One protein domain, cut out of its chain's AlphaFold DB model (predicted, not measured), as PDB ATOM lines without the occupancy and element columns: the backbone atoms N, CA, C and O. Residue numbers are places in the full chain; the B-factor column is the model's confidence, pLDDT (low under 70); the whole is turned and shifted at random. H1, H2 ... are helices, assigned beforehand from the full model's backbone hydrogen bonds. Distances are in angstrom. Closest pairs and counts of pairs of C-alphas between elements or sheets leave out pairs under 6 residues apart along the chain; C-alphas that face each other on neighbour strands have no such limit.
ATOM      1  N   LEU A   2     -50.910  16.313 -27.688       62.16
ATOM      2  CA  LEU A   2     -51.734  17.371 -28.309       62.16
ATOM      3  C   LEU A   2     -52.091  18.549 -27.379       62.16
ATOM      4  O   LEU A   2     -51.910  19.695 -27.772       62.16
ATOM      5  N   ASN A   3     -52.512  18.294 -26.134       73.88
ATOM      6  CA  ASN A   3     -52.870  19.378 -25.204       73.88
ATOM      7  C   ASN A   3     -51.684  20.272 -24.809       73.88
ATOM      8  O   ASN A   3     -51.874  21.462 -24.610       73.88
ATOM      9  N   ILE A   4     -50.466  19.727 -24.721       74.06
ATOM     10  CA  ILE A   4     -49.269  20.495 -24.339       74.06
ATOM     11  C   ILE A   4     -48.833  21.407 -25.487       74.06
ATOM     12  O   ILE A   4     -48.521  22.572 -25.265       74.06
ATOM     13  N   LEU A   5     -48.867  20.893 -26.719       78.44
ATOM     14  CA  LEU A   5     -48.569  21.691 -27.910       78.44
ATOM     15  C   LEU A   5     -49.619  22.781 -28.133       78.44
ATOM     16  O   LEU A   5     -49.264  23.875 -28.551       78.44
ATOM     17  N   LYS A   6     -50.888  22.508 -27.804       82.00
ATOM     18  CA  LYS A   6     -51.953  23.514 -27.837       82.00
ATOM     19  C   LYS A   6     -51.710  24.630 -26.818       82.00
ATOM     20  O   LYS A   6     -51.669  25.785 -27.205       82.00
ATOM     21  N   VAL A   7     -51.431  24.284 -25.558       79.88
ATOM     22  CA  VAL A   7     -51.084  25.266 -24.513       79.88
ATOM     23  C   VAL A   7     -49.861  26.097 -24.909       79.88
ATOM     24  O   VAL A   7     -49.874  27.313 -24.762       79.88
ATOM     25  N   PHE A   8     -48.826  25.465 -25.467       81.19
ATOM     26  CA  PHE A   8     -47.662  26.185 -25.985       81.19
ATOM     27  C   PHE A   8     -48.015  27.084 -27.177       81.19
ATOM     28  O   PHE A   8     -47.464  28.170 -27.304       81.19
ATOM     29  N   SER A   9     -48.934  26.664 -28.052       84.31
ATOM     30  CA  SER A   9     -49.419  27.471 -29.179       84.31
ATOM     31  C   SER A   9     -50.206  28.701 -28.718       84.31
ATOM     32  O   SER A   9     -50.058  29.763 -29.322       84.31
ATOM     33  N   ASP A  10     -50.950  28.577 -27.621       88.69
ATOM     34  CA  ASP A  10     -51.787  29.639 -27.059       88.69
ATOM     35  C   ASP A  10     -50.987  30.669 -26.220       88.69
ATOM     36  O   ASP A  10     -51.500  31.746 -25.931       88.69
ATOM     37  N   MET A  11     -49.726  30.382 -25.856       87.12
ATOM     38  CA  MET A  11     -48.836  31.315 -25.136       87.12
ATOM     39  C   MET A  11     -48.414  32.521 -25.988       87.12
ATOM     40  O   MET A  11     -48.327  32.448 -27.222       87.12
ATOM     41  N   ASP A  12     -48.077  33.633 -25.339       92.19
ATOM     42  CA  ASP A  12     -47.509  34.789 -26.027       92.19
ATOM     43  C   ASP A  12     -46.064  34.526 -26.504       92.19
ATOM     44  O   ASP A  12     -45.421  33.522 -26.184       92.19
ATOM     45  N   ALA A  13     -45.551  35.427 -27.342       90.38
ATOM     46  CA  ALA A  13     -44.242  35.264 -27.968       90.38
ATOM     47  C   ALA A  13     -43.072  35.296 -26.964       90.38
ATOM     48  O   ALA A  13     -42.056  34.639 -27.207       90.38
ATOM     49  N   SER A  14     -43.197  36.039 -25.860       90.00
ATOM     50  CA  SER A  14     -42.167  36.113 -24.822       90.00
ATOM     51  C   SER A  14     -42.091  34.794 -24.062       90.00
ATOM     52  O   SER A  14     -41.008  34.215 -23.953       90.00
ATOM     53  N   ASP A  15     -43.238  34.270 -23.635       85.81
ATOM     54  CA  ASP A  15     -43.329  32.991 -22.926       85.81
ATOM     55  C   ASP A  15     -42.837  31.826 -23.788       85.81
ATOM     56  O   ASP A  15     -42.014  31.015 -23.348       85.81
ATOM     57  N   LYS A  16     -43.240  31.788 -25.065       86.62
ATOM     58  CA  LYS A  16     -42.731  30.807 -26.039       86.62
ATOM     59  C   LYS A  16     -41.214  30.855 -26.155       86.62
ATOM     60  O   LYS A  16     -40.567  29.807 -26.153       86.62
ATOM     61  N   LYS A  17     -40.639  32.057 -26.250       86.50
ATOM     62  CA  LYS A  17     -39.189  32.252 -26.356       86.50
ATOM     63  C   LYS A  17     -38.477  31.835 -25.071       86.50
ATOM     64  O   LYS A  17     -37.429  31.197 -25.140       86.50
ATOM     65  N   HIS A  18     -39.050  32.152 -23.913       85.44
ATOM     66  CA  HIS A  18     -38.500  31.758 -22.623       85.44
ATOM     67  C   HIS A  18     -38.462  30.232 -22.481       85.44
ATOM     68  O   HIS A  18     -37.408  29.674 -22.187       85.44
ATOM     69  N   ILE A  19     -39.566  29.547 -22.789       83.12
ATOM     70  CA  ILE A  19     -39.629  28.082 -22.743       83.12
ATOM     71  C   ILE A  19     -38.707  27.446 -23.789       83.12
ATOM     72  O   ILE A  19     -38.006  26.492 -23.465       83.12
ATOM     73  N   ALA A  20     -38.654  27.972 -25.015       81.50
ATOM     74  CA  ALA A  20     -37.749  27.461 -26.048       81.50
ATOM     75  C   ALA A  20     -36.274  27.549 -25.622       81.50
ATOM     76  O   ALA A  20     -35.521  26.610 -25.859       81.50
ATOM     77  N   ASN A  21     -35.879  28.621 -24.923       83.44
ATOM     78  CA  ASN A  21     -34.521  28.782 -24.393       83.44
ATOM     79  C   ASN A  21     -34.179  27.797 -23.261       83.44
ATOM     80  O   ASN A  21     -33.001  27.549 -23.012       83.44
ATOM     81  N   LEU A  22     -35.180  27.242 -22.569       82.94
ATOM     82  CA  LEU A  22     -34.980  26.207 -21.547       82.94
ATOM     83  C   LEU A  22     -34.788  24.810 -22.153       82.94
ATOM     84  O   LEU A  22     -34.357  23.889 -21.457       82.94
ATOM     85  N   ILE A  23     -35.119  24.628 -23.434       83.94
ATOM     86  CA  ILE A  23     -34.989  23.349 -24.128       83.94
ATOM     87  C   ILE A  23     -33.611  23.292 -24.782       83.94
ATOM     88  O   ILE A  23     -33.295  24.067 -25.681       83.94
ATOM     89  N   LEU A  24     -32.791  22.337 -24.346       81.88
ATOM     90  CA  LEU A  24     -31.498  22.099 -24.975       81.88
ATOM     91  C   LEU A  24     -31.688  21.552 -26.401       81.88
ATOM     92  O   LEU A  24     -32.528  20.666 -26.602       81.88
ATOM     93  N   PRO A  25     -30.897  22.022 -27.384       83.12
ATOM     94  CA  PRO A  25     -30.904  21.455 -28.725       83.12
ATOM     95  C   PRO A  25     -30.537  19.972 -28.669       83.12
ATOM     96  O   PRO A  25     -29.548  19.595 -28.042       83.12
ATOM     97  N   ILE A  26     -31.305  19.131 -29.361       84.19
ATOM     98  CA  ILE A  26     -30.947  17.715 -29.520       84.19
ATOM     99  C   ILE A  26     -29.841  17.544 -30.563       84.19
ATOM    100  O   ILE A  26     -29.048  16.607 -30.501       84.19
ATOM    101  N   LYS A  27     -29.782  18.468 -31.526       83.31
ATOM    102  CA  LYS A  27     -28.773  18.489 -32.576       83.31
ATOM    103  C   LYS A  27     -28.435  19.929 -32.930       83.31
ATOM    104  O   LYS A  27     -29.327  20.768 -33.039       83.31
ATOM    105  N   ILE A  28     -27.145  20.171 -33.122       85.88
ATOM    106  CA  ILE A  28     -26.592  21.431 -33.607       85.88
ATOM    107  C   ILE A  28     -25.820  21.102 -34.877       85.88
ATOM    108  O   ILE A  28     -24.891  20.290 -34.843       85.88
ATOM    109  N   ASP A  29     -26.211  21.698 -35.994       88.06
ATOM    110  CA  ASP A  29     -25.386  21.702 -37.191       88.06
ATOM    111  C   ASP A  29     -24.420  22.890 -37.115       88.06
ATOM    112  O   ASP A  29     -24.797  24.045 -37.282       88.06
ATOM    113  N   PHE A  30     -23.146  22.607 -36.846       84.06
ATOM    114  CA  PHE A  30     -22.113  23.638 -36.718       84.06
ATOM    115  C   PHE A  30     -21.702  24.276 -38.052       84.06
ATOM    116  O   PHE A  30     -21.007  25.290 -38.043       84.06
ATOM    117  N   LYS A  31     -22.092  23.698 -39.195       90.62
ATOM    118  CA  LYS A  31     -21.814  24.265 -40.522       90.62
ATOM    119  C   LYS A  31     -22.897  25.251 -40.946       90.62
ATOM    120  O   LYS A  31     -22.575  26.252 -41.576       90.62
ATOM    121  N   THR A  32     -24.159  24.965 -40.621       89.06
ATOM    122  CA  THR A  32     -25.310  25.803 -41.008       89.06
ATOM    123  C   THR A  32     -25.828  26.687 -39.874       89.06
ATOM    124  O   THR A  32     -26.552  27.645 -40.132       89.06
ATOM    125  N   GLY A  33     -25.463  26.389 -38.625       83.81
ATOM    126  CA  GLY A  33     -26.030  27.025 -37.436       83.81
ATOM    127  C   GLY A  33     -27.444  26.541 -37.100       83.81
ATOM    128  O   GLY A  33     -28.096  27.128 -36.239       83.81
ATOM    129  N   GLU A  34     -27.938  25.500 -37.774       85.00
ATOM    130  CA  GLU A  34     -29.282  24.979 -37.548       85.00
ATOM    131  C   GLU A  34     -29.367  24.218 -36.218       85.00
ATOM    132  O   GLU A  34     -28.505  23.406 -35.870       85.00
ATOM    133  N   LEU A  35     -30.443  24.475 -35.474       85.19
ATOM    134  CA  LEU A  35     -30.731  23.844 -34.194       85.19
ATOM    135  C   LEU A  35     -31.999  23.008 -34.323       85.19
ATOM    136  O   LEU A  35     -33.056  23.520 -34.690       85.19
ATOM    137  N   SER A  36     -31.916  21.730 -33.970       82.75
ATOM    138  CA  SER A  36     -33.094  20.877 -33.816       82.75
ATOM    139  C   SER A  36     -33.456  20.757 -32.341       82.75
ATOM    140  O   SER A  36     -32.587  20.558 -31.490       82.75
ATOM    141  N   LEU A  37     -34.750  20.834 -32.039       80.12
ATOM    142  CA  LEU A  37     -35.305  20.744 -30.689       80.12
ATOM    143  C   LEU A  37     -36.396  19.667 -30.667       80.12
ATOM    144  O   LEU A  37     -37.265  19.653 -31.537       80.12
ATOM    145  N   ASP A  38     -36.388  18.796 -29.656       83.00
ATOM    146  CA  ASP A  38     -37.526  17.908 -29.390       83.00
ATOM    147  C   ASP A  38     -38.513  18.607 -28.451       83.00
ATOM    148  O   ASP A  38     -38.392  18.552 -27.223       83.00
ATOM    149  N   LEU A  39     -39.499  19.280 -29.043       78.31
ATOM    150  CA  LEU A  39     -40.534  20.000 -28.303       78.31
ATOM    151  C   LEU A  39     -41.474  19.050 -27.549       78.31
ATOM    152  O   LEU A  39     -41.932  19.389 -26.464       78.31
ATOM    153  N   GLY A  40     -41.762  17.857 -28.076       79.00
ATOM    154  CA  GLY A  40     -42.773  16.966 -27.503       79.00
ATOM    155  C   GLY A  40     -42.385  16.464 -26.114       79.00
ATOM    156  O   GLY A  40     -43.127  16.646 -25.141       79.00
ATOM    157  N   ILE A  41     -41.199  15.866 -26.007       77.69
ATOM    158  CA  ILE A  41     -40.705  15.315 -24.739       77.69
ATOM    159  C   ILE A  41     -40.273  16.439 -23.793       77.69
ATOM    160  O   ILE A  41     -40.561  16.381 -22.593       77.69
ATOM    161  N   SER A  42     -39.613  17.475 -24.313       80.50
ATOM    162  CA  SER A  42     -39.061  18.551 -23.484       80.50
ATOM    163  C   SER A  42     -40.147  19.428 -22.870       80.50
ATOM    164  O   SER A  42     -40.112  19.672 -21.664       80.50
ATOM    165  N   LEU A  43     -41.169  19.814 -23.643       80.94
ATOM    166  CA  LEU A  43     -42.319  20.541 -23.096       80.94
ATOM    167  C   LEU A  43     -43.071  19.682 -22.077       80.94
ATOM    168  O   LEU A  43     -43.439  20.176 -21.017       80.94
ATOM    169  N   SER A  44     -43.242  18.381 -22.335       78.62
ATOM    170  CA  SER A  44     -43.860  17.472 -21.362       78.62
ATOM    171  C   SER A  44     -43.107  17.455 -20.027       78.62
ATOM    172  O   SER A  44     -43.731  17.550 -18.972       78.62
ATOM    173  N   LYS A  45     -41.768  17.417 -20.044       78.50
ATOM    174  CA  LYS A  45     -40.949  17.482 -18.822       78.50
ATOM    175  C   LYS A  45     -41.083  18.823 -18.098       78.50
ATOM    176  O   LYS A  45     -41.290  18.818 -16.887       78.50
ATOM    177  N   ILE A  46     -40.991  19.941 -18.820       76.75
ATOM    178  CA  ILE A  46     -41.065  21.294 -18.242       76.75
ATOM    179  C   ILE A  46     -42.450  21.539 -17.626       76.75
ATOM    180  O   ILE A  46     -42.557  21.868 -16.446       76.75
ATOM    181  N   LEU A  47     -43.526  21.296 -18.382       71.75
ATOM    182  CA  LEU A  47     -44.894  21.502 -17.893       71.75
ATOM    183  C   LEU A  47     -45.327  20.452 -16.855       71.75
ATOM    184  O   LEU A  47     -46.149  20.739 -15.989       71.75
ATOM    185  N   SER A  48     -44.777  19.234 -16.876       69.25
ATOM    186  CA  SER A  48     -45.065  18.258 -15.817       69.25
ATOM    187  C   SER A  48     -44.423  18.637 -14.476       69.25
ATOM    188  O   SER A  48     -44.920  18.197 -13.434       69.25
ATOM    189  N   GLN A  49     -43.336  19.413 -14.469       62.94
ATOM    190  CA  GLN A  49     -42.701  19.885 -13.235       62.94
ATOM    191  C   GLN A  49     -43.484  21.037 -12.598       62.94
ATOM    192  O   GLN A  49     -43.645  21.054 -11.376       62.94
ATOM    193  N   THR A  50     -44.062  21.934 -13.403       56.50
ATOM    194  CA  THR A  50     -44.892  23.039 -12.894       56.50
ATOM    195  C   THR A  50     -46.187  22.543 -12.240       56.50
ATOM    196  O   THR A  50     -46.606  23.091 -11.224       56.50
ATOM    197  N   ILE A  51     -46.777  21.441 -12.726       53.94
ATOM    198  CA  ILE A  51     -47.963  20.817 -12.101       53.94
ATOM    199  C   ILE A  51     -47.627  20.170 -10.744       53.94
ATOM    200  O   ILE A  51     -48.452  20.191  -9.830       53.94
ATOM    201  N   LYS A  52     -46.420  19.606 -10.569       50.09
ATOM    202  CA  LYS A  52     -46.012  19.005  -9.283       50.09
ATOM    203  C   LYS A  52     -45.782  20.045  -8.185       50.09
ATOM    204  O   LYS A  52     -46.052  19.747  -7.027       50.09
ATOM    205  N   HIS A  53     -45.336  21.248  -8.537       48.53
ATOM    206  CA  HIS A  53     -45.067  22.311  -7.566       48.53
ATOM    207  C   HIS A  53     -46.325  23.021  -7.039       48.53
ATOM    208  O   HIS A  53     -46.231  23.774  -6.077       48.53
ATOM    209  N   ASN A  54     -47.507  22.752  -7.608       48.38
ATOM    210  CA  ASN A  54     -48.771  23.357  -7.171       48.38
ATOM    211  C   ASN A  54     -49.571  22.477  -6.182       48.38
ATOM    212  O   ASN A  54     -50.759  22.692  -5.971       48.38
TER     213      ASN A  54
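What this domain is: This is residues 2 to 54 of the 61 residues of an uncharacterized protein of Bacteroidetes bacterium 43-16 (UniProt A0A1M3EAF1). Three helices form a loose cluster, H1 crossing H3 nearly at right angles and H2 beside them; between H2 and H3 a long loop, residues 23 to 38, reaches away from the helices and folds back. The 53 printed residues, all helix in class with H1, H2, H3 in order, make a loose rod, radius of gyration of the C-alphas 12.5 A, spanning 42 by 21 by 19 A.

How they stand to each other: Start at H1, residues 2 to 10; it is close to but not clearly touching H2, residues 13 to 22, C-alphas of Phe 8 and Lys 16 being closest at 6.8 A, with a steep tilt of 53 degrees, opposite ways. H1 touches H3, residues 39 to 52, about perpendicular at 87 degrees; closest are the C-alphas of Ile 4 and Ser 44, 6.9 A. H2 and H3 are near each other, with 11 pairs of C-alphas within 10 A. Every O i to N i+4 pair is within hydrogen-bond range in H1 and H2, and 9 of 10 in H3.

Where its parts are: Find C-alpha 2 at (-51.734, 17.371, -28.309), where H1 begins, 12.3 A long; H2 is 14.5 A. H3 runs 19.8 A to C-alpha 52 at (-46.012, 19.005, -9.283).

The domain as a whole: The printed part has no cut; the H2 to H3 link is long, with residues 27 to 28 paired antiparallel with 35 to 36. Confidence is under 70 at residues 2 and 48 to 54.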